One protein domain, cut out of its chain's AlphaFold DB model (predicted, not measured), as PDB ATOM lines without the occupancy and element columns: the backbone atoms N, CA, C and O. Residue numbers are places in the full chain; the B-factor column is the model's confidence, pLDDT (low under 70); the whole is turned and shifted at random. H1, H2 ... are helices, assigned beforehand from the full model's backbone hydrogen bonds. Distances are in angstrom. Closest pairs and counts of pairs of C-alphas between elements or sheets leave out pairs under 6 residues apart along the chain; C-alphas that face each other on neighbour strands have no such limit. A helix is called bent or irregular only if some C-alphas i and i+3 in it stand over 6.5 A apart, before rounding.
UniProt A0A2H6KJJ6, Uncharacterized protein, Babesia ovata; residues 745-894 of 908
ATOM      1  N   GLU A 745     -11.369 -22.425  34.552       69.50
ATOM      2  CA  GLU A 745     -10.400 -21.614  35.308       69.50
ATOM      3  C   GLU A 745      -9.222 -22.457  35.828       69.50
ATOM      4  O   GLU A 745      -8.076 -22.002  35.822       69.50
ATOM      5  N   GLY A 746      -9.467 -23.722  36.191       70.06
ATOM      6  CA  GLY A 746      -8.411 -24.675  36.542       70.06
ATOM      7  C   GLY A 746      -7.473 -24.972  35.365       70.06
ATOM      8  O   GLY A 746      -6.250 -24.954  35.529       70.06
ATOM      9  N   ILE A 747      -8.030 -25.170  34.163       69.56
ATOM     10  CA  ILE A 747      -7.253 -25.357  32.922       69.56
ATOM     11  C   ILE A 747      -6.400 -24.116  32.638       69.56
ATOM     12  O   ILE A 747      -5.197 -24.230  32.398       69.56
ATOM     13  N   LYS A 748      -6.998 -22.922  32.730       68.62
ATOM     14  CA  LYS A 748      -6.308 -21.643  32.521       68.62
ATOM     15  C   LYS A 748      -5.128 -21.466  33.484       68.62
ATOM     16  O   LYS A 748      -4.040 -21.087  33.051       68.62
ATOM     17  N   LYS A 749      -5.314 -21.789  34.770       72.19
ATOM     18  CA  LYS A 749      -4.254 -21.743  35.792       72.19
ATOM     19  C   LYS A 749      -3.106 -22.703  35.468       72.19
ATOM     20  O   LYS A 749      -1.956 -22.277  35.462       72.19
ATOM     21  N   ARG A 750      -3.404 -23.965  35.137       71.94
ATOM     22  CA  ARG A 750      -2.382 -24.974  34.796       71.94
ATOM     23  C   ARG A 750      -1.575 -24.610  33.555       71.94
ATOM     24  O   ARG A 750      -0.366 -24.815  33.537       71.94
ATOM     25  N   MET A 751      -2.223 -24.047  32.537       69.44
ATOM     26  CA  MET A 751      -1.527 -23.572  31.339       69.44
ATOM     27  C   MET A 751      -0.571 -22.416  31.655       69.44
ATOM     28  O   MET A 751       0.537 -22.394  31.124       69.44
ATOM     29  N   LYS A 752      -0.967 -21.500  32.548       70.88
ATOM     30  CA  LYS A 752      -0.089 -20.426  33.024       70.88
ATOM     31  C   LYS A 752       1.104 -20.979  33.810       70.88
ATOM     32  O   LYS A 752       2.234 -20.670  33.467       70.88
ATOM     33  N   GLU A 753       0.869 -21.845  34.798       73.12
ATOM     34  CA  GLU A 753       1.944 -22.471  35.590       73.12
ATOM     35  C   GLU A 753       2.959 -23.218  34.711       73.12
ATOM     36  O   GLU A 753       4.163 -23.135  34.941       73.12
ATOM     37  N   TYR A 754       2.486 -23.922  33.677       72.19
ATOM     38  CA  TYR A 754       3.346 -24.624  32.726       72.19
ATOM     39  C   TYR A 754       4.207 -23.665  31.891       72.19
ATOM     40  O   TYR A 754       5.407 -23.898  31.729       72.19
ATOM     41  N   ALA A 755       3.619 -22.575  31.385       68.94
ATOM     42  CA  ALA A 755       4.358 -21.555  30.647       68.94
ATOM     43  C   ALA A 755       5.392 -20.848  31.543       68.94
ATOM     44  O   ALA A 755       6.563 -20.770  31.164       68.94
ATOM     45  N   ASP A 756       4.991 -20.416  32.745       70.31
ATOM     46  CA  ASP A 756       5.860 -19.767  33.740       70.31
ATOM     47  C   ASP A 756       7.072 -20.655  34.077       70.31
ATOM     48  O   ASP A 756       8.216 -20.185  34.085       70.31
ATOM     49  N   ALA A 757       6.840 -21.955  34.301       70.25
ATOM     50  CA  ALA A 757       7.897 -22.910  34.621       70.25
ATOM     51  C   ALA A 757       8.927 -23.055  33.489       70.25
ATOM     52  O   ALA A 757      10.129 -23.089  33.765       70.25
ATOM     53  N   ILE A 758       8.492 -23.098  32.222       68.25
ATOM     54  CA  ILE A 758       9.417 -23.207  31.084       68.25
ATOM     55  C   ILE A 758      10.243 -21.930  30.927       68.25
ATOM     56  O   ILE A 758      11.469 -22.010  30.835       68.25
ATOM     57  N   PHE A 759       9.607 -20.755  30.941       68.44
ATOM     58  CA  PHE A 759      10.329 -19.487  30.800       68.44
ATOM     59  C   PHE A 759      11.362 -19.277  31.918       68.44
ATOM     60  O   PHE A 759      12.475 -18.817  31.650       68.44
ATOM     61  N   THR A 760      11.035 -19.665  33.155       67.81
ATOM     62  CA  THR A 760      11.897 -19.414  34.321       67.81
ATOM     63  C   THR A 760      13.038 -20.431  34.449       67.81
ATOM     64  O   THR A 760      14.170 -20.047  34.744       67.81
ATOM     65  N   ASN A 761      12.782 -21.719  34.187       67.75
ATOM     66  CA  ASN A 761      13.680 -22.805  34.610       67.75
ATOM     67  C   ASN A 761      14.408 -23.530  33.468       67.75
ATOM     68  O   ASN A 761      15.080 -24.531  33.702       67.75
ATOM     69  N   MET A 762      14.291 -23.087  32.214       66.81
ATOM     70  CA  MET A 762      14.881 -23.830  31.093       66.81
ATOM     71  C   MET A 762      16.422 -23.779  31.038       66.81
ATOM     72  O   MET A 762      17.018 -24.713  30.519       66.81
ATOM     73  N   GLY A 763      17.079 -22.749  31.590       59.66
ATOM     74  CA  GLY A 763      18.548 -22.587  31.549       59.66
ATOM     75  C   GLY A 763      19.275 -22.651  32.895       59.66
ATOM     76  O   GLY A 763      20.447 -22.266  32.977       59.66
ATOM     77  N   THR A 764      18.591 -23.059  33.965       63.41
ATOM     78  CA  THR A 764      19.176 -23.165  35.307       63.41
ATOM     79  C   THR A 764      19.964 -24.469  35.449       63.41
ATOM     80  O   THR A 764      19.602 -25.502  34.892       63.41
ATOM     81  N   THR A 765      21.092 -24.406  36.157       56.03
ATOM     82  CA  THR A 765      22.093 -25.489  36.218       56.03
ATOM     83  C   THR A 765      21.775 -26.597  37.216       56.03
ATOM     84  O   THR A 765      22.462 -27.609  37.209       56.03
ATOM     85  N   GLU A 766      20.725 -26.450  38.025       56.12
ATOM     86  CA  GLU A 766      20.259 -27.480  38.955       56.12
ATOM     87  C   GLU A 766      18.722 -27.496  38.947       56.12
ATOM     88  O   GLU A 766      18.085 -26.458  39.132       56.12
ATOM     89  N   SER A 767      18.122 -28.663  38.676       58.88
ATOM     90  CA  SER A 767      16.663 -28.888  38.651       58.88
ATOM     91  C   SER A 767      15.862 -28.096  37.593       58.88
ATOM     92  O   SER A 767      14.652 -27.906  37.743       58.88
ATOM     93  N   GLY A 768      16.513 -27.633  36.522       69.38
ATOM     94  CA  GLY A 768      15.860 -26.966  35.389       69.38
ATOM     95  C   GLY A 768      15.167 -27.926  34.411       69.38
ATOM     96  O   GLY A 768      15.417 -29.128  34.399       69.38
ATOM     97  N   MET A 769      14.321 -27.420  33.513       72.38
ATOM     98  CA  MET A 769      13.582 -28.294  32.583       72.38
ATOM     99  C   MET A 769      14.486 -28.976  31.545       72.38
ATOM    100  O   MET A 769      14.249 -30.123  31.165       72.38
ATOM    101  N   MET A 770      15.564 -28.306  31.126       73.50
ATOM    102  CA  MET A 770      16.596 -28.911  30.277       73.50
ATOM    103  C   MET A 770      17.324 -30.049  31.004       73.50
ATOM    104  O   MET A 770      17.690 -31.042  30.378       73.50
ATOM    105  N   ASP A 771      17.483 -29.927  32.324       76.06
ATOM    106  CA  ASP A 771      18.074 -30.952  33.185       76.06
ATOM    107  C   ASP A 771      17.219 -32.215  33.171       76.06
ATOM    108  O   ASP A 771      17.709 -33.302  32.856       76.06
ATOM    109  N   GLU A 772      15.913 -32.047  33.388       78.75
ATOM    110  CA  GLU A 772      14.952 -33.141  33.292       78.75
ATOM    111  C   GLU A 772      14.935 -33.790  31.910       78.75
ATOM    112  O   GLU A 772      14.847 -35.015  31.814       78.75
ATOM    113  N   TRP A 773      14.985 -33.004  30.830       82.50
ATOM    114  CA  TRP A 773      14.985 -33.548  29.473       82.50
ATOM    115  C   TRP A 773      16.234 -34.380  29.201       82.50
ATOM    116  O   TRP A 773      16.107 -35.498  28.704       82.50
ATOM    117  N   ILE A 774      17.423 -33.888  29.568       82.25
ATOM    118  CA  ILE A 774      18.679 -34.632  29.402       82.25
ATOM    119  C   ILE A 774      18.645 -35.914  30.238       82.25
ATOM    120  O   ILE A 774      18.951 -36.982  29.714       82.25
ATOM    121  N   VAL A 775      18.206 -35.844  31.498       83.00
ATOM    122  CA  VAL A 775      18.076 -37.024  32.366       83.00
ATOM    123  C   VAL A 775      17.094 -38.037  31.774       83.00
ATOM    124  O   VAL A 775      17.422 -39.220  31.689       83.00
ATOM    125  N   LYS A 776      15.920 -37.597  31.305       83.06
ATOM    126  CA  LYS A 776      14.929 -38.467  30.650       83.06
ATOM    127  C   LYS A 776      15.485 -39.083  29.365       83.06
ATOM    128  O   LYS A 776      15.216 -40.250  29.109       83.06
ATOM    129  N   ILE A 777      16.273 -38.353  28.577       84.38
ATOM    130  CA  ILE A 777      16.918 -38.893  27.370       84.38
ATOM    131  C   ILE A 777      17.959 -39.951  27.746       84.38
ATOM    132  O   ILE A 777      17.911 -41.051  27.204       84.38
ATOM    133  N   LEU A 778      18.854 -39.659  28.691       83.25
ATOM    134  CA  LEU A 778      19.884 -40.600  29.137       83.25
ATOM    135  C   LEU A 778      19.278 -41.862  29.778       83.25
ATOM    136  O   LEU A 778      19.797 -42.952  29.579       83.25
ATOM    137  N   THR A 779      18.148 -41.728  30.480       81.56
ATOM    138  CA  THR A 779      17.529 -42.827  31.246       81.56
ATOM    139  C   THR A 779      16.476 -43.615  30.466       81.56
ATOM    140  O   THR A 779      16.301 -44.803  30.724       81.56
ATOM    141  N   ASN A 780      15.764 -42.990  29.517       83.06
ATOM    142  CA  ASN A 780      14.599 -43.600  28.858       83.06
ATOM    143  C   ASN A 780      14.755 -43.763  27.337       83.06
ATOM    144  O   ASN A 780      13.951 -44.463  26.719       83.06
ATOM    145  N   ASN A 781      15.746 -43.133  26.695       82.75
ATOM    146  CA  ASN A 781      15.950 -43.315  25.259       82.75
ATOM    147  C   ASN A 781      16.744 -44.603  24.996       82.75
ATOM    148  O   ASN A 781      17.967 -44.633  25.125       82.75
ATOM    149  N   GLY A 782      16.045 -45.659  24.574       79.38
ATOM    150  CA  GLY A 782      16.636 -46.984  24.361       79.38
ATOM    151  C   GLY A 782      17.828 -47.024  23.395       79.38
ATOM    152  O   GLY A 782      18.696 -47.883  23.543       79.38
ATOM    153  N   LEU A 783      17.924 -46.093  22.436       81.00
ATOM    154  CA  LEU A 783      19.088 -45.995  21.547       81.00
ATOM    155  C   LEU A 783      20.300 -45.395  22.265       81.00
ATOM    156  O   LEU A 783      21.402 -45.924  22.128       81.00
ATOM    157  N   VAL A 784      20.100 -44.319  23.031       81.69
ATOM    158  CA  VAL A 784      21.165 -43.663  23.807       81.69
ATOM    159  C   VAL A 784      21.711 -44.622  24.859       81.69
ATOM    160  O   VAL A 784      22.918 -44.851  24.893       81.69
ATOM    161  N   ILE A 785      20.826 -45.260  25.632       81.06
ATOM    162  CA  ILE A 785      21.190 -46.244  26.664       81.06
ATOM    163  C   ILE A 785      22.059 -47.348  26.058       81.06
ATOM    164  O   ILE A 785      23.177 -47.573  26.514       81.06
ATOM    165  N   LYS A 786      21.605 -47.967  24.960       80.25
ATOM    166  CA  LYS A 786      22.338 -49.049  24.294       80.25
ATOM    167  C   LYS A 786      23.730 -48.618  23.817       80.25
ATOM    168  O   LYS A 786      24.681 -49.384  23.928       80.25
ATOM    169  N   LYS A 787      23.885 -47.393  23.300       80.12
ATOM    170  CA  LYS A 787      25.193 -46.869  22.865       80.12
ATOM    171  C   LYS A 787      26.147 -46.628  24.031       80.12
ATOM    172  O   LYS A 787      27.342 -46.889  23.898       80.12
ATOM    173  N   LEU A 788      25.626 -46.150  25.158       80.38
ATOM    174  CA  LEU A 788      26.403 -45.994  26.384       80.38
ATOM    175  C   LEU A 788      26.810 -47.358  26.953       80.38
ATOM    176  O   LEU A 788      27.965 -47.533  27.336       80.38
ATOM    177  N   GLU A 789      25.918 -48.351  26.925       80.00
ATOM    178  CA  GLU A 789      26.231 -49.733  27.308       80.00
ATOM    179  C   GLU A 789      27.309 -50.347  26.408       80.00
ATOM    180  O   GLU A 789      28.263 -50.935  26.915       80.00
ATOM    181  N   ASP A 790      27.202 -50.178  25.085       78.75
ATOM    182  CA  ASP A 790      28.214 -50.623  24.122       78.75
ATOM    183  C   ASP A 790      29.587 -49.999  24.436       78.75
ATOM    184  O   ASP A 790      30.602 -50.698  24.425       78.75
ATOM    185  N   TYR A 791      29.631 -48.702  24.768       73.88
ATOM    186  CA  TYR A 791      30.862 -47.995  25.141       73.88
ATOM    187  C   TYR A 791      31.459 -48.506  26.463       73.88
ATOM    188  O   TYR A 791      32.663 -48.770  26.530       73.88
ATOM    189  N   VAL A 792      30.634 -48.702  27.498       74.25
ATOM    190  CA  VAL A 792      31.068 -49.275  28.784       74.25
ATOM    191  C   VAL A 792      31.590 -50.700  28.589       74.25
ATOM    192  O   VAL A 792      32.647 -51.046  29.108       74.25
ATOM    193  N   ASN A 793      30.892 -51.527  27.809       74.12
ATOM    194  CA  ASN A 793      31.263 -52.922  27.564       74.12
ATOM    195  C   ASN A 793      32.508 -53.075  26.684       74.12
ATOM    196  O   ASN A 793      33.254 -54.034  26.862       74.12
ATOM    197  N   PHE A 794      32.743 -52.158  25.743       68.75
ATOM    198  CA  PHE A 794      33.935 -52.170  24.891       68.75
ATOM    199  C   PHE A 794      35.212 -51.813  25.666       68.75
ATOM    200  O   PHE A 794      36.274 -52.355  25.380       68.75
ATOM    201  N   ASN A 795      35.107 -50.931  26.665       66.38
ATOM    202  CA  ASN A 795      36.227 -50.524  27.520       66.38
ATOM    203  C   ASN A 795      36.422 -51.435  28.752       66.38
ATOM    204  O   ASN A 795      37.277 -51.165  29.595       66.38
ATOM    205  N   LYS A 796      35.667 -52.539  28.848       66.56
ATOM    206  CA  LYS A 796      35.935 -53.658  29.762       66.56
ATOM    207  C   LYS A 796      36.796 -54.692  29.022       66.56
ATOM    208  O   LYS A 796      36.344 -55.279  28.041       66.56
ATOM    209  N   ASP A 797      38.028 -54.934  29.473       56.31
ATOM    210  CA  ASP A 797      38.889 -55.974  28.888       56.31
ATOM    211  C   ASP A 797      38.259 -57.362  29.115       56.31
ATOM    212  O   ASP A 797      38.029 -57.785  30.250       56.31
ATOM    213  N   ARG A 798      37.962 -58.090  28.029       53.41
ATOM    214  CA  ARG A 798      37.333 -59.422  28.096       53.41
ATOM    215  C   ARG A 798      38.293 -60.539  28.506       53.41
ATOM    216  O   ARG A 798      37.846 -61.676  28.635       53.41
ATOM    217  N   SER A 799      39.585 -60.263  28.691       54.03
ATOM    218  CA  SER A 799      40.581 -61.324  28.874       54.03
ATOM    219  C   SER A 799      41.062 -61.557  30.314       54.03
ATOM    220  O   SER A 799      41.579 -62.645  30.571       54.03
ATOM    221  N   LYS A 800      40.875 -60.637  31.283       52.69
ATOM    222  CA  LYS A 800      41.246 -60.850  32.707       52.69
ATOM    223  C   LYS A 800      40.359 -60.046  33.674       52.69
ATOM    224  O   LYS A 800      40.280 -58.827  33.586       52.69
ATOM    225  N   ALA A 801      39.753 -60.720  34.652       51.81
ATOM    226  CA  ALA A 801      38.689 -60.222  35.538       51.81
ATOM    227  C   ALA A 801      39.053 -59.112  36.565       51.81
ATOM    228  O   ALA A 801      38.306 -58.918  37.519       51.81
ATOM    229  N   THR A 802      40.163 -58.374  36.423       50.69
ATOM    230  CA  THR A 802      40.600 -57.386  37.443       50.69
ATOM    231  C   THR A 802      41.251 -56.101  36.912       50.69
ATOM    232  O   THR A 802      41.878 -55.375  37.682       50.69
ATOM    233  N   LYS A 803      41.074 -55.732  35.636       54.31
ATOM    234  CA  LYS A 803      41.430 -54.382  35.152       54.31
ATOM    235  C   LYS A 803      40.250 -53.726  34.438       54.31
ATOM    236  O   LYS A 803      40.014 -53.964  33.260       54.31
ATOM    237  N   ASN A 804      39.506 -52.896  35.172       56.88
ATOM    238  CA  ASN A 804      38.635 -51.894  34.566       56.88
ATOM    239  C   ASN A 804      39.540 -50.762  34.061       56.88
ATOM    240  O   ASN A 804      40.380 -50.275  34.821       56.88
ATOM    241  N   HIS A 805      39.415 -50.367  32.794       59.84
ATOM    242  CA  HIS A 805      40.144 -49.195  32.307       59.84
ATOM    243  C   HIS A 805      39.589 -47.909  32.933       59.84
ATOM    244  O   HIS A 805      40.300 -46.912  32.974       59.84
ATOM    245  N   PHE A 806      38.387 -47.945  33.517       63.94
ATOM    246  CA  PHE A 806      37.866 -46.871  34.352       63.94
ATOM    247  C   PHE A 806      38.393 -46.940  35.807       63.94
ATOM    248  O   PHE A 806      38.504 -48.000  36.422       63.94
ATOM    249  N   LYS A 807      38.694 -45.778  36.379       56.16
ATOM    250  CA  LYS A 807      39.107 -45.481  37.749       56.16
ATOM    251  C   LYS A 807      37.843 -45.430  38.623       56.16
ATOM    252  O   LYS A 807      37.224 -44.382  38.761       56.16
ATOM    253  N   GLY A 808      37.448 -46.565  39.202       60.38
ATOM    254  CA  GLY A 808      36.306 -46.660  40.130       60.38
ATOM    255  C   GLY A 808      35.010 -47.234  39.533       60.38
ATOM    256  O   GLY A 808      35.032 -47.872  38.483       60.38
ATOM    257  N   SER A 809      33.895 -47.046  40.257       58.81
ATOM    258  CA  SER A 809      32.609 -47.780  40.214       58.81
ATOM    259  C   SER A 809      31.757 -47.718  38.926       58.81
ATOM    260  O   SER A 809      30.550 -47.932  39.008       58.81
ATOM    261  N   ILE A 810      32.333 -47.470  37.745       69.69
ATOM    262  CA  ILE A 810      31.589 -47.458  36.469       69.69
ATOM    263  C   ILE A 810      31.349 -48.901  35.999       69.69
ATOM    264  O   ILE A 810      32.262 -49.564  35.497       69.69
ATOM    265  N   ASN A 811      30.115 -49.388  36.156       68.56
ATOM    266  CA  ASN A 811      29.697 -50.762  35.870       68.56
ATOM    267  C   ASN A 811      28.592 -50.864  34.800       68.56
ATOM    268  O   ASN A 811      28.466 -51.932  34.188       68.56
ATOM    269  N   GLY A 812      27.864 -49.783  34.506       72.56
ATOM    270  CA  GLY A 812      26.820 -49.710  33.477       72.56
ATOM    271  C   GLY A 812      26.637 -48.308  32.880       72.56
ATOM    272  O   GLY A 812      27.304 -47.358  33.277       72.56
ATOM    273  N   ALA A 813      25.730 -48.177  31.903       73.38
ATOM    274  CA  ALA A 813      25.470 -46.913  31.198       73.38
ATOM    275  C   ALA A 813      25.058 -45.761  32.130       73.38
ATOM    276  O   ALA A 813      25.499 -44.630  31.929       73.38
ATOM    277  N   ASN A 814      24.289 -46.066  33.180       78.44
ATOM    278  CA  ASN A 814      23.830 -45.079  34.159       78.44
ATOM    279  C   ASN A 814      24.984 -44.394  34.901       78.44
ATOM    280  O   ASN A 814      24.894 -43.211  35.209       78.44
ATOM    281  N   ASP A 815      26.097 -45.097  35.122       76.31
ATOM    282  CA  ASP A 815      27.259 -44.557  35.842       76.31
ATOM    283  C   ASP A 815      28.024 -43.506  35.009       76.31
ATOM    284  O   ASP A 815      28.875 -42.780  35.524       76.31
ATOM    285  N   LEU A 816      27.724 -43.397  33.708       77.06
ATOM    286  CA  LEU A 816      28.241 -42.338  32.841       77.06
ATOM    287  C   LEU A 816      27.357 -41.085  32.836       77.06
ATOM    288  O   LEU A 816      27.796 -40.053  32.327       77.06
ATOM    289  N   HIS A 817      26.141 -41.134  33.392       82.00
ATOM    290  CA  HIS A 817      25.199 -40.013  33.329       82.00
ATOM    291  C   HIS A 817      25.761 -38.758  33.999       82.00
ATOM    292  O   HIS A 817      25.733 -37.695  33.382       82.00
ATOM    293  N   ASP A 818      26.357 -38.888  35.187       76.75
ATOM    294  CA  ASP A 818      26.942 -37.761  35.930       76.75
ATOM    295  C   ASP A 818      28.147 -37.131  35.216       76.75
ATOM    296  O   ASP A 818      28.456 -35.961  35.424       76.75
ATOM    297  N   ASN A 819      28.792 -37.879  34.313       77.44
ATOM    298  CA  ASN A 819      29.906 -37.396  33.498       77.44
ATOM    299  C   ASN A 819      29.429 -36.740  32.190       77.44
ATOM    300  O   ASN A 819      30.008 -35.760  31.726       77.44
ATOM    301  N   ILE A 820      28.367 -37.274  31.582       80.75
ATOM    302  CA  ILE A 820      27.849 -36.831  30.278       80.75
ATOM    303  C   ILE A 820      26.928 -35.617  30.424       80.75
ATOM    304  O   ILE A 820      26.988 -34.675  29.629       80.75
ATOM    305  N   LYS A 821      26.070 -35.635  31.445       82.44
ATOM    306  CA  LYS A 821      25.028 -34.633  31.673       82.44
ATOM    307  C   LYS A 821      25.590 -33.205  31.775       82.44
ATOM    308  O   LYS A 821      25.077 -32.354  31.046       82.44
ATOM    309  N   PRO A 822      26.648 -32.907  32.561       78.75
ATOM    310  CA  PRO A 822      27.190 -31.549  32.656       78.75
ATOM    311  C   PRO A 822      27.779 -31.039  31.336       78.75
ATOM    312  O   PRO A 822      27.612 -29.868  31.002       78.75
ATOM    313  N   ALA A 823      28.430 -31.908  30.558       78.12
ATOM    314  CA  ALA A 823      29.046 -31.531  29.287       78.12
ATOM    315  C   ALA A 823      27.997 -31.160  28.225       78.12
ATOM    316  O   ALA A 823      28.115 -30.125  27.567       78.12
ATOM    317  N   ILE A 824      26.925 -31.954  28.109       80.19
ATOM    318  CA  ILE A 824      25.788 -31.636  27.228       80.19
ATOM    319  C   ILE A 824      25.074 -30.371  27.719       80.19
ATOM    320  O   ILE A 824      24.777 -29.483  26.918       80.19
ATOM    321  N   MET A 825      24.837 -30.258  29.030       80.12
ATOM    322  CA  MET A 825      24.169 -29.103  29.631       80.12
ATOM    323  C   MET A 825      24.916 -27.796  29.347       80.12
ATOM    324  O   MET A 825      24.314 -26.846  28.856       80.12
ATOM    325  N   ASN A 826      26.227 -27.748  29.592       78.50
ATOM    326  CA  ASN A 826      27.038 -26.550  29.360       78.50
ATOM    327  C   ASN A 826      27.039 -26.144  27.881       78.50
ATOM    328  O   ASN A 826      26.869 -24.971  27.545       78.50
ATOM    329  N   ALA A 827      27.149 -27.119  26.977       78.00
ATOM    330  CA  ALA A 827      27.158 -26.848  25.547       78.00
ATOM    331  C   ALA A 827      25.818 -26.317  25.023       78.00
ATOM    332  O   ALA A 827      25.803 -25.443  24.145       78.00
ATOM    333  N   LEU A 828      24.701 -26.825  25.550       81.56
ATOM    334  CA  LEU A 828      23.365 -26.331  25.230       81.56
ATOM    335  C   LEU A 828      23.109 -24.962  25.868       81.56
ATOM    336  O   LEU A 828      22.584 -24.072  25.198       81.56
ATOM    337  N   LYS A 829      23.534 -24.752  27.118       77.81
ATOM    338  CA  LYS A 829      23.346 -23.499  27.856       77.81
ATOM    339  C   LYS A 829      24.014 -22.314  27.156       77.81
ATOM    340  O   LYS A 829      23.352 -21.310  26.892       77.81
ATOM    341  N   ASP A 830      25.286 -22.447  26.792       71.44
ATOM    342  CA  ASP A 830      26.066 -21.313  26.285       71.44
ATOM    343  C   ASP A 830      25.808 -21.031  24.799       71.44
ATOM    344  O   ASP A 830      25.726 -19.876  24.379       71.44
ATOM    345  N   GLN A 831      25.664 -22.074  23.974       74.31
ATOM    346  CA  GLN A 831      25.644 -21.908  22.513       74.31
ATOM    347  C   GLN A 831      24.258 -21.975  21.866       74.31
ATOM    348  O   GLN A 831      24.103 -21.554  20.710       74.31
ATOM    349  N   VAL A 832      23.266 -22.509  22.583       79.44
ATOM    350  CA  VAL A 832      21.891 -22.672  22.092       79.44
ATOM    351  C   VAL A 832      20.945 -21.819  22.930       79.44
ATOM    352  O   VAL A 832      20.373 -20.864  22.406       79.44
ATOM    353  N   TYR A 833      20.852 -22.077  24.235       80.31
ATOM    354  CA  TYR A 833      19.943 -21.374  25.137       80.31
ATOM    355  C   TYR A 833      20.261 -19.883  25.262       80.31
ATOM    356  O   TYR A 833      19.386 -19.072  24.983       80.31
ATOM    357  N   ALA A 834      21.491 -19.493  25.621       76.88
ATOM    358  CA  ALA A 834      21.842 -18.082  25.811       76.88
ATOM    359  C   ALA A 834      21.649 -17.246  24.531       76.88
ATOM    360  O   ALA A 834      21.218 -16.097  24.599       76.88
ATOM    361  N   THR A 835      21.898 -17.845  23.358       78.06
ATOM    362  CA  THR A 835      21.669 -17.185  22.062       78.06
ATOM    363  C   THR A 835      20.179 -16.966  21.795       78.06
ATOM    364  O   THR A 835      19.786 -15.878  21.391       78.06
ATOM    365  N   VAL A 836      19.347 -17.986  22.019       79.94
ATOM    366  CA  VAL A 836      17.902 -17.908  21.750       79.94
ATOM    367  C   VAL A 836      17.204 -17.034  22.789       79.94
ATOM    368  O   VAL A 836      16.370 -16.207  22.428       79.94
ATOM    369  N   LYS A 837      17.612 -17.131  24.060       74.50
ATOM    370  CA  LYS A 837      17.126 -16.269  25.139       74.50
ATOM    371  C   LYS A 837      17.352 -14.796  24.819       74.50
ATOM    372  O   LYS A 837      16.410 -14.033  24.919       74.50
ATOM    373  N   GLY A 838      18.534 -14.391  24.351       71.00
ATOM    374  CA  GLY A 838      18.801 -12.978  24.041       71.00
ATOM    375  C   GLY A 838      17.831 -12.335  23.034       71.00
ATOM    376  O   GLY A 838      17.656 -11.121  23.057       71.00
ATOM    377  N   THR A 839      17.188 -13.125  22.166       72.25
ATOM    378  CA  THR A 839      16.233 -12.642  21.148       72.25
ATOM    379  C   THR A 839      14.767 -12.888  21.525       72.25
ATOM    380  O   THR A 839      13.899 -12.133  21.096       72.25
ATOM    381  N   TYR A 840      14.485 -13.915  22.329       72.00
ATOM    382  CA  TYR A 840      13.130 -14.369  22.665       72.00
ATOM    383  C   TYR A 840      12.851 -14.375  24.184       72.00
ATOM    384  O   TYR A 840      11.996 -15.132  24.641       72.00
ATOM    385  N   ASP A 841      13.560 -13.563  24.982       65.06
ATOM    386  CA  ASP A 841      13.319 -13.418  26.430       65.06
ATOM    387  C   ASP A 841      11.970 -12.727  26.666       65.06
ATOM    388  O   ASP A 841      11.858 -11.501  26.604       65.06
ATOM    389  N   VAL A 842      10.916 -13.513  26.888       63.00
ATOM    390  CA  VAL A 842       9.583 -12.978  27.168       63.00
ATOM    391  C   VAL A 842       9.094 -13.505  28.506       63.00
ATOM    392  O   VAL A 842       9.005 -14.709  28.718       63.00
ATOM    393  N   GLN A 843       8.763 -12.581  29.408       67.69
ATOM    394  CA  GLN A 843       8.117 -12.913  30.671       67.69
ATOM    395  C   GLN A 843       6.628 -13.228  30.445       67.69
ATOM    396  O   GLN A 843       6.009 -12.636  29.547       67.69
ATOM    397  N   PRO A 844       6.034 -14.119  31.256       66.19
ATOM    398  CA  PRO A 844       4.611 -14.414  31.182       66.19
ATOM    399  C   PRO A 844       3.773 -13.162  31.443       66.19
ATOM    400  O   PRO A 844       4.009 -12.420  32.397       66.19
ATOM    401  N   THR A 845       2.784 -12.918  30.590       66.75
ATOM    402  CA  THR A 845       1.928 -11.723  30.651       66.75
ATOM    403  C   THR A 845       0.568 -11.985  31.293       66.75
ATOM    404  O   THR A 845      -0.155 -11.043  31.610       66.75
ATOM    405  N   GLY A 846       0.218 -13.253  31.526       64.12
ATOM    406  CA  GLY A 846      -1.067 -13.666  32.093       64.12
ATOM    407  C   GLY A 846      -2.167 -13.877  31.047       64.12
ATOM    408  O   GLY A 846      -3.233 -14.394  31.391       64.12
ATOM    409  N   ASP A 847      -1.909 -13.536  29.782       74.81
ATOM    410  CA  ASP A 847      -2.709 -13.980  28.643       74.81
ATOM    411  C   ASP A 847      -2.239 -15.371  28.211       74.81
ATOM    412  O   ASP A 847      -1.214 -15.513  27.552       74.81
ATOM    413  N   VAL A 848      -3.016 -16.402  28.551       69.12
ATOM    414  CA  VAL A 848      -2.666 -17.801  28.262       69.12
ATOM    415  C   VAL A 848      -2.428 -18.043  26.771       69.12
ATOM    416  O   VAL A 848      -1.498 -18.764  26.413       69.12
ATOM    417  N   ALA A 849      -3.226 -17.441  25.884       71.62
ATOM    418  CA  ALA A 849      -3.058 -17.645  24.446       71.62
ATOM    419  C   ALA A 849      -1.779 -16.962  23.933       71.62
ATOM    420  O   ALA A 849      -1.038 -17.547  23.137       71.62
ATOM    421  N   GLY A 850      -1.506 -15.743  24.398       76.75
ATOM    422  CA  GLY A 850      -0.279 -15.012  24.098       76.75
ATOM    423  C   GLY A 850       0.973 -15.696  24.649       76.75
ATOM    424  O   GLY A 850       1.952 -15.851  23.919       76.75
ATOM    425  N   ASP A 851       0.934 -16.149  25.900       74.56
ATOM    426  CA  ASP A 851       2.058 -16.785  26.589       74.56
ATOM    427  C   ASP A 851       2.406 -18.142  25.956       74.56
ATOM    428  O   ASP A 851       3.581 -18.417  25.708       74.56
ATOM    429  N   LEU A 852       1.405 -18.945  25.566       76.81
ATOM    430  CA  LEU A 852       1.635 -20.202  24.841       76.81
ATOM    431  C   LEU A 852       2.214 -19.982  23.436       76.81
ATOM    432  O   LEU A 852       3.092 -20.737  23.025       76.81
ATOM    433  N   ARG A 853       1.785 -18.944  22.704       81.25
ATOM    434  CA  ARG A 853       2.383 -18.611  21.393       81.25
ATOM    435  C   ARG A 853       3.830 -18.157  21.524       81.25
ATOM    436  O   ARG A 853       4.676 -18.561  20.735       81.25
ATOM    437  N   LYS A 854       4.129 -17.326  22.522       78.94
ATOM    438  CA  LYS A 854       5.506 -16.895  22.809       78.94
ATOM    439  C   LYS A 854       6.384 -18.090  23.171       78.94
ATOM    440  O   LYS A 854       7.501 -18.190  22.675       78.94
ATOM    441  N   LEU A 855       5.853 -19.007  23.980       79.19
ATOM    442  CA  LEU A 855       6.536 -20.236  24.356       79.19
ATOM    443  C   LEU A 855       6.802 -21.121  23.134       79.19
ATOM    444  O   LEU A 855       7.915 -21.609  22.964       79.19
ATOM    445  N   GLN A 856       5.805 -21.295  22.266       82.94
ATOM    446  CA  GLN A 856       5.963 -22.026  21.013       82.94
ATOM    447  C   GLN A 856       7.084 -21.417  20.161       82.94
ATOM    448  O   GLN A 856       8.004 -22.131  19.778       82.94
ATOM    449  N   ASN A 857       7.060 -20.099  19.943       84.00
ATOM    450  CA  ASN A 857       8.090 -19.404  19.167       84.00
ATOM    451  C   ASN A 857       9.486 -19.580  19.782       84.00
ATOM    452  O   ASN A 857      10.457 -19.806  19.062       84.00
ATOM    453  N   PHE A 858       9.590 -19.510  21.114       83.06
ATOM    454  CA  PHE A 858      10.839 -19.760  21.827       83.06
ATOM    455  C   PHE A 858      11.345 -21.188  21.579       83.06
ATOM    456  O   PHE A 858      12.511 -21.375  21.235       83.06
ATOM    457  N   LEU A 859      10.483 -22.199  21.737       82.88
ATOM    458  CA  LEU A 859      10.849 -23.608  21.563       82.88
ATOM    459  C   LEU A 859      11.211 -23.936  20.109       82.88
ATOM    460  O   LEU A 859      12.168 -24.673  19.873       82.88
ATOM    461  N   GLU A 860      10.504 -23.360  19.137       86.69
ATOM    462  CA  GLU A 860      10.824 -23.492  17.713       86.69
ATOM    463  C   GLU A 860      12.181 -22.858  17.385       86.69
ATOM    464  O   GLU A 860      13.020 -23.502  16.753       86.69
ATOM    465  N   ALA A 861      12.451 -21.644  17.876       85.12
ATOM    466  CA  ALA A 861      13.750 -20.990  17.710       85.12
ATOM    467  C   ALA A 861      14.879 -21.770  18.408       85.12
ATOM    468  O   ALA A 861      15.979 -21.905  17.864       85.12
ATOM    469  N   TYR A 862      14.597 -22.331  19.586       84.88
ATOM    470  CA  TYR A 862      15.514 -23.197  20.321       84.88
ATOM    471  C   TYR A 862      15.875 -24.444  19.511       84.88
ATOM    472  O   TYR A 862      17.057 -24.742  19.317       84.88
ATOM    473  N   ALA A 863      14.864 -25.137  18.983       84.75
ATOM    474  CA  ALA A 863      15.043 -26.315  18.147       84.75
ATOM    475  C   ALA A 863      15.805 -25.985  16.856       84.75
ATOM    476  O   ALA A 863      16.763 -26.679  16.530       84.75
ATOM    477  N   GLN A 864      15.457 -24.898  16.160       85.69
ATOM    478  CA  GLN A 864      16.159 -24.457  14.948       85.69
ATOM    479  C   GLN A 864      17.629 -24.124  15.217       85.69
ATOM    480  O   GLN A 864      18.509 -24.474  14.425       85.69
ATOM    481  N   ARG A 865      17.924 -23.460  16.342       85.31
ATOM    482  CA  ARG A 865      19.301 -23.129  16.724       85.31
ATOM    483  C   ARG A 865      20.112 -24.382  17.024       85.31
ATOM    484  O   ARG A 865      21.253 -24.476  16.567       85.31
ATOM    485  N   LEU A 866      19.530 -25.322  17.765       84.62
ATOM    486  CA  LEU A 866      20.144 -26.619  18.029       84.62
ATOM    487  C   LEU A 866      20.401 -27.374  16.718       84.62
ATOM    488  O   LEU A 866      21.518 -27.815  16.475       84.62
ATOM    489  N   ASP A 867      19.406 -27.440  15.837       82.81
ATOM    490  CA  ASP A 867      19.496 -28.132  14.551       82.81
ATOM    491  C   ASP A 867      20.577 -27.521  13.644       82.81
ATOM    492  O   ASP A 867      21.395 -28.235  13.067       82.81
ATOM    493  N   THR A 868      20.678 -26.186  13.609       82.94
ATOM    494  CA  THR A 868      21.757 -25.467  12.905       82.94
ATOM    495  C   THR A 868      23.132 -25.865  13.447       82.94
ATOM    496  O   THR A 868      24.061 -26.127  12.679       82.94
ATOM    497  N   LYS A 869      23.274 -25.938  14.776       80.00
ATOM    498  CA  LYS A 869      24.524 -26.339  15.436       80.00
ATOM    499  C   LYS A 869      24.896 -27.796  15.168       80.00
ATOM    500  O   LYS A 869      26.085 -28.102  15.151       80.00
ATOM    501  N   LEU A 870      23.915 -28.662  14.930       76.69
ATOM    502  CA  LEU A 870      24.139 -30.064  14.586       76.69
ATOM    503  C   LEU A 870      24.451 -30.260  13.087       76.69
ATOM    504  O   LEU A 870      25.321 -31.060  12.760       76.69
ATOM    505  N   LYS A 871      23.807 -29.510  12.178       72.81
ATOM    506  CA  LYS A 871      23.822 -29.770  10.719       72.81
ATOM    507  C   LYS A 871      24.793 -28.940   9.866       72.81
ATOM    508  O   LYS A 871      24.950 -29.246   8.686       72.81
ATOM    509  N   THR A 872      25.408 -27.878  10.387       64.62
ATOM    510  CA  THR A 872      26.268 -27.004   9.555       64.62
ATOM    511  C   THR A 872      27.531 -27.756   9.078       64.62
ATOM    512  O   THR A 872      28.280 -28.235   9.920       64.62
ATOM    513  N   PRO A 873      27.839 -27.851   7.769       51.91
ATOM    514  CA  PRO A 873      29.041 -28.545   7.288       51.91
ATOM    515  C   PRO A 873      30.316 -27.940   7.904       51.91
ATOM    516  O   PRO A 873      30.556 -26.743   7.762       51.91
ATOM    517  N   GLY A 874      31.112 -28.747   8.617       56.56
ATOM    518  CA  GLY A 874      32.265 -28.285   9.412       56.56
ATOM    519  C   GLY A 874      32.025 -28.203  10.931       56.56
ATOM    520  O   GLY A 874      32.912 -27.784  11.674       56.56
ATOM    521  N   THR A 875      30.863 -28.647  11.427       52.91
ATOM    522  CA  THR A 875      30.518 -28.762  12.862       52.91
ATOM    523  C   THR A 875      31.252 -29.855  13.628       52.91
ATOM    524  O   THR A 875      30.950 -30.048  14.811       52.91
ATOM    525  N   GLU A 876      32.279 -30.480  13.037       56.78
ATOM    526  CA  GLU A 876      33.237 -31.283  13.799       56.78
ATOM    527  C   GLU A 876      33.676 -30.504  15.047       56.78
ATOM    528  O   GLU A 876      33.693 -31.083  16.114       56.78
ATOM    529  N   SER A 877      33.842 -29.176  15.013       64.19
ATOM    530  CA  SER A 877      34.213 -28.404  16.212       64.19
ATOM    531  C   SER A 877      33.170 -28.372  17.349       64.19
ATOM    532  O   SER A 877      33.575 -28.455  18.505       64.19
ATOM    533  N   TYR A 878      31.856 -28.244  17.093       70.69
ATOM    534  CA  TYR A 878      30.872 -28.097  18.187       70.69
ATOM    535  C   TYR A 878      30.626 -29.424  18.891       70.69
ATOM    536  O   TYR A 878      30.770 -29.503  20.109       70.69
ATOM    537  N   ILE A 879      30.310 -30.477  18.133       69.50
ATOM    538  CA  ILE A 879      30.083 -31.772  18.765       69.50
ATOM    539  C   ILE A 879      31.393 -32.455  19.133       69.50
ATOM    540  O   ILE A 879      31.427 -33.065  20.194       69.50
ATOM    541  N   SER A 880      32.494 -32.295  18.386       69.88
ATOM    542  CA  SER A 880      33.772 -32.826  18.889       69.88
ATOM    543  C   SER A 880      34.180 -32.135  20.175       69.88
ATOM    544  O   SER A 880      34.707 -32.823  21.025       69.88
ATOM    545  N   LYS A 881      33.859 -30.853  20.396       72.12
ATOM    546  CA  LYS A 881      34.101 -30.212  21.695       72.12
ATOM    547  C   LYS A 881      33.237 -30.800  22.813       72.12
ATOM    548  O   LYS A 881      33.755 -31.063  23.886       72.12
ATOM    549  N   ILE A 882      31.955 -31.081  22.558       75.31
ATOM    550  CA  ILE A 882      31.093 -31.787  23.527       75.31
ATOM    551  C   ILE A 882      31.647 -33.183  23.815       75.31
ATOM    552  O   ILE A 882      31.751 -33.587  24.967       75.31
ATOM    553  N   VAL A 883      32.017 -33.922  22.770       72.44
ATOM    554  CA  VAL A 883      32.595 -35.263  22.870       72.44
ATOM    555  C   VAL A 883      33.950 -35.214  23.569       72.44
ATOM    556  O   VAL A 883      34.210 -36.081  24.385       72.44
ATOM    557  N   GLU A 884      34.788 -34.208  23.326       72.50
ATOM    558  CA  GLU A 884      36.057 -33.964  24.018       72.50
ATOM    559  C   GLU A 884      35.834 -33.631  25.489       72.50
ATOM    560  O   GLU A 884      36.523 -34.192  26.331       72.50
ATOM    561  N   ASP A 885      34.863 -32.783  25.824       73.62
ATOM    562  CA  ASP A 885      34.529 -32.437  27.208       73.62
ATOM    563  C   ASP A 885      33.977 -33.662  27.959       73.62
ATOM    564  O   ASP A 885      34.395 -33.948  29.086       73.62
ATOM    565  N   ILE A 886      33.117 -34.457  27.308       75.31
ATOM    566  CA  ILE A 886      32.659 -35.760  27.809       75.31
ATOM    567  C   ILE A 886      33.857 -36.701  27.989       75.31
ATOM    568  O   ILE A 886      34.037 -37.269  29.063       75.31
ATOM    569  N   LEU A 887      34.706 -36.851  26.971       69.94
ATOM    570  CA  LEU A 887      35.863 -37.746  26.992       69.94
ATOM    571  C   LEU A 887      36.894 -37.324  28.032       69.94
ATOM    572  O   LEU A 887      37.458 -38.199  28.668       69.94
ATOM    573  N   LYS A 888      37.115 -36.028  28.258       70.06
ATOM    574  CA  LYS A 888      38.025 -35.490  29.277       70.06
ATOM    575  C   LYS A 888      37.511 -35.777  30.686       70.06
ATOM    576  O   LYS A 888      38.291 -36.148  31.567       70.06
ATOM    577  N   THR A 889      36.199 -35.661  30.881       68.06
ATOM    578  CA  THR A 889      35.518 -36.014  32.136       68.06
ATOM    579  C   THR A 889      35.562 -37.529  32.373       68.06
ATOM    580  O   THR A 889      35.838 -37.987  33.475       68.06
ATOM    581  N   ILE A 890      35.415 -38.330  31.314       67.00
ATOM    582  CA  ILE A 890      35.534 -39.794  31.379       67.00
ATOM    583  C   ILE A 890      37.005 -40.249  31.535       67.00
ATOM    584  O   ILE A 890      37.277 -41.191  32.270       67.00
ATOM    585  N   GLN A 891      37.981 -39.585  30.905       63.16
ATOM    586  CA  GLN A 891      39.419 -39.918  30.955       63.16
ATOM    587  C   GLN A 891      40.067 -39.565  32.293       63.16
ATOM    588  O   GLN A 891      40.994 -40.250  32.719       63.16
ATOM    589  N   THR A 892      39.580 -38.542  32.998       57.38
ATOM    590  CA  THR A 892      39.984 -38.294  34.396       57.38
ATOM    591  C   THR A 892      39.545 -39.428  35.331       57.38
ATOM    592  O   THR A 892      40.166 -39.648  36.376       57.38
ATOM    593  N   ALA A 893      38.562 -40.219  34.901       53.66
ATOM    594  CA  ALA A 893      38.183 -41.490  35.485       53.66
ATOM    595  C   ALA A 893      38.851 -42.700  34.786       53.66
ATOM    596  O   ALA A 893      38.227 -43.744  34.740       53.66
ATOM    597  N   VAL A 894      40.086 -42.627  34.255       52.59
ATOM    598  CA  VAL A 894      40.859 -43.765  33.671       52.59
ATOM    599  C   VAL A 894      42.287 -43.813  34.264       52.59
ATOM    600  O   VAL A 894      42.859 -42.769  34.573       52.59
TER     601      VAL A 894
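This is residues 745 to 894 of the 908 residues of an uncharacterized protein of Babesia ovata (UniProt A0A2H6KJJ6). A long, kinked helix, H4, forms the middle of a loose, elongated assembly of helices: H2 and H6 pack on different sides of its first half, H3 packs on its beginning, and H5 crosses its last part at a steep angle. H1 packs on the beginning of H5 at one end of the long axis, and the loop of residues 795 to 812 makes the other end, with residues 798 to 803 sticking out. The printed part has 150 residues with six named helices, H1 to H6 in order along the chain, and no named strand: the class is all helix, and the helix packing is mostly crossed. The whole is loose, with a radius of gyration of the C-alphas of 19.1 A and spans of 64 by 39 by 23 A.

H1, residues 745 to 761, touches residues 848 to 855 of H5, residues 848 to 871; the closest C-alphas are those of Lys 752 and Val 848, 6.0 A apart. They run the same way at a tilt of 35.1 degrees, only just steep. H2, residues 769 to 780, and H3, residues 782 to 794, touch only at the corner, with the C-alphas of Leu 778 and Val 784 closest at 6.3 A. H4, residues 813 to 840, is the hub, touching four helices. It touches H2 at a tilt of 34.5 degrees, only just shallow, opposite ways, with the C-alphas of Ile 774 and Lys 821 closest at 6.7 A. H3 and H4 touch, with the C-alphas of Glu 789 and Ala 813 closest at 4.9 A. H4 touches H5 with residues 828 to 840 alone, at a steep tilt of 65 degrees; the closest C-alphas are those of Tyr 840 and Phe 858, 5.9 A apart. H6, residues 876 to 891, touches H4, with the C-alphas of Ile 820 and Ile 886 closest at 5.5 A. H2 and H6 are apart. H5 and H6 only just touch, with 3 pairs of C-alphas within 8 A, and only at the corner; the closest are those of Lys 869 and Tyr 878, 7.1 A apart. Every O i to N i+4 pair is within hydrogen-bond range in H1, H2, H3, H5 and H6; in H4 15 of 24 are.

H1 begins at C-alpha 745 at (-10.400, -21.614, 35.308) and is 24.1 A long. H4 measures 35.8 A from C-alpha 813 at (25.470, -46.913, 31.198) to C-alpha 840; it has a kink of 43 degrees near residue 820 and is only just irregular, with C-alphas 815 and 818 6.8 A apart. H5 is 34.0 A long, and H6 ends at C-alpha 891 at (39.419, -39.918, 30.955).

The C-alphas farthest apart are those of Glu 745 and Ser 799, 64.9 A. The printed part has no cut. The link from H3 to H4, 18 residues, is long. The mean pLDDT of the printed part is 72.1; 56 residues are under 70, among them residues 758 to 768 and 794 to 811.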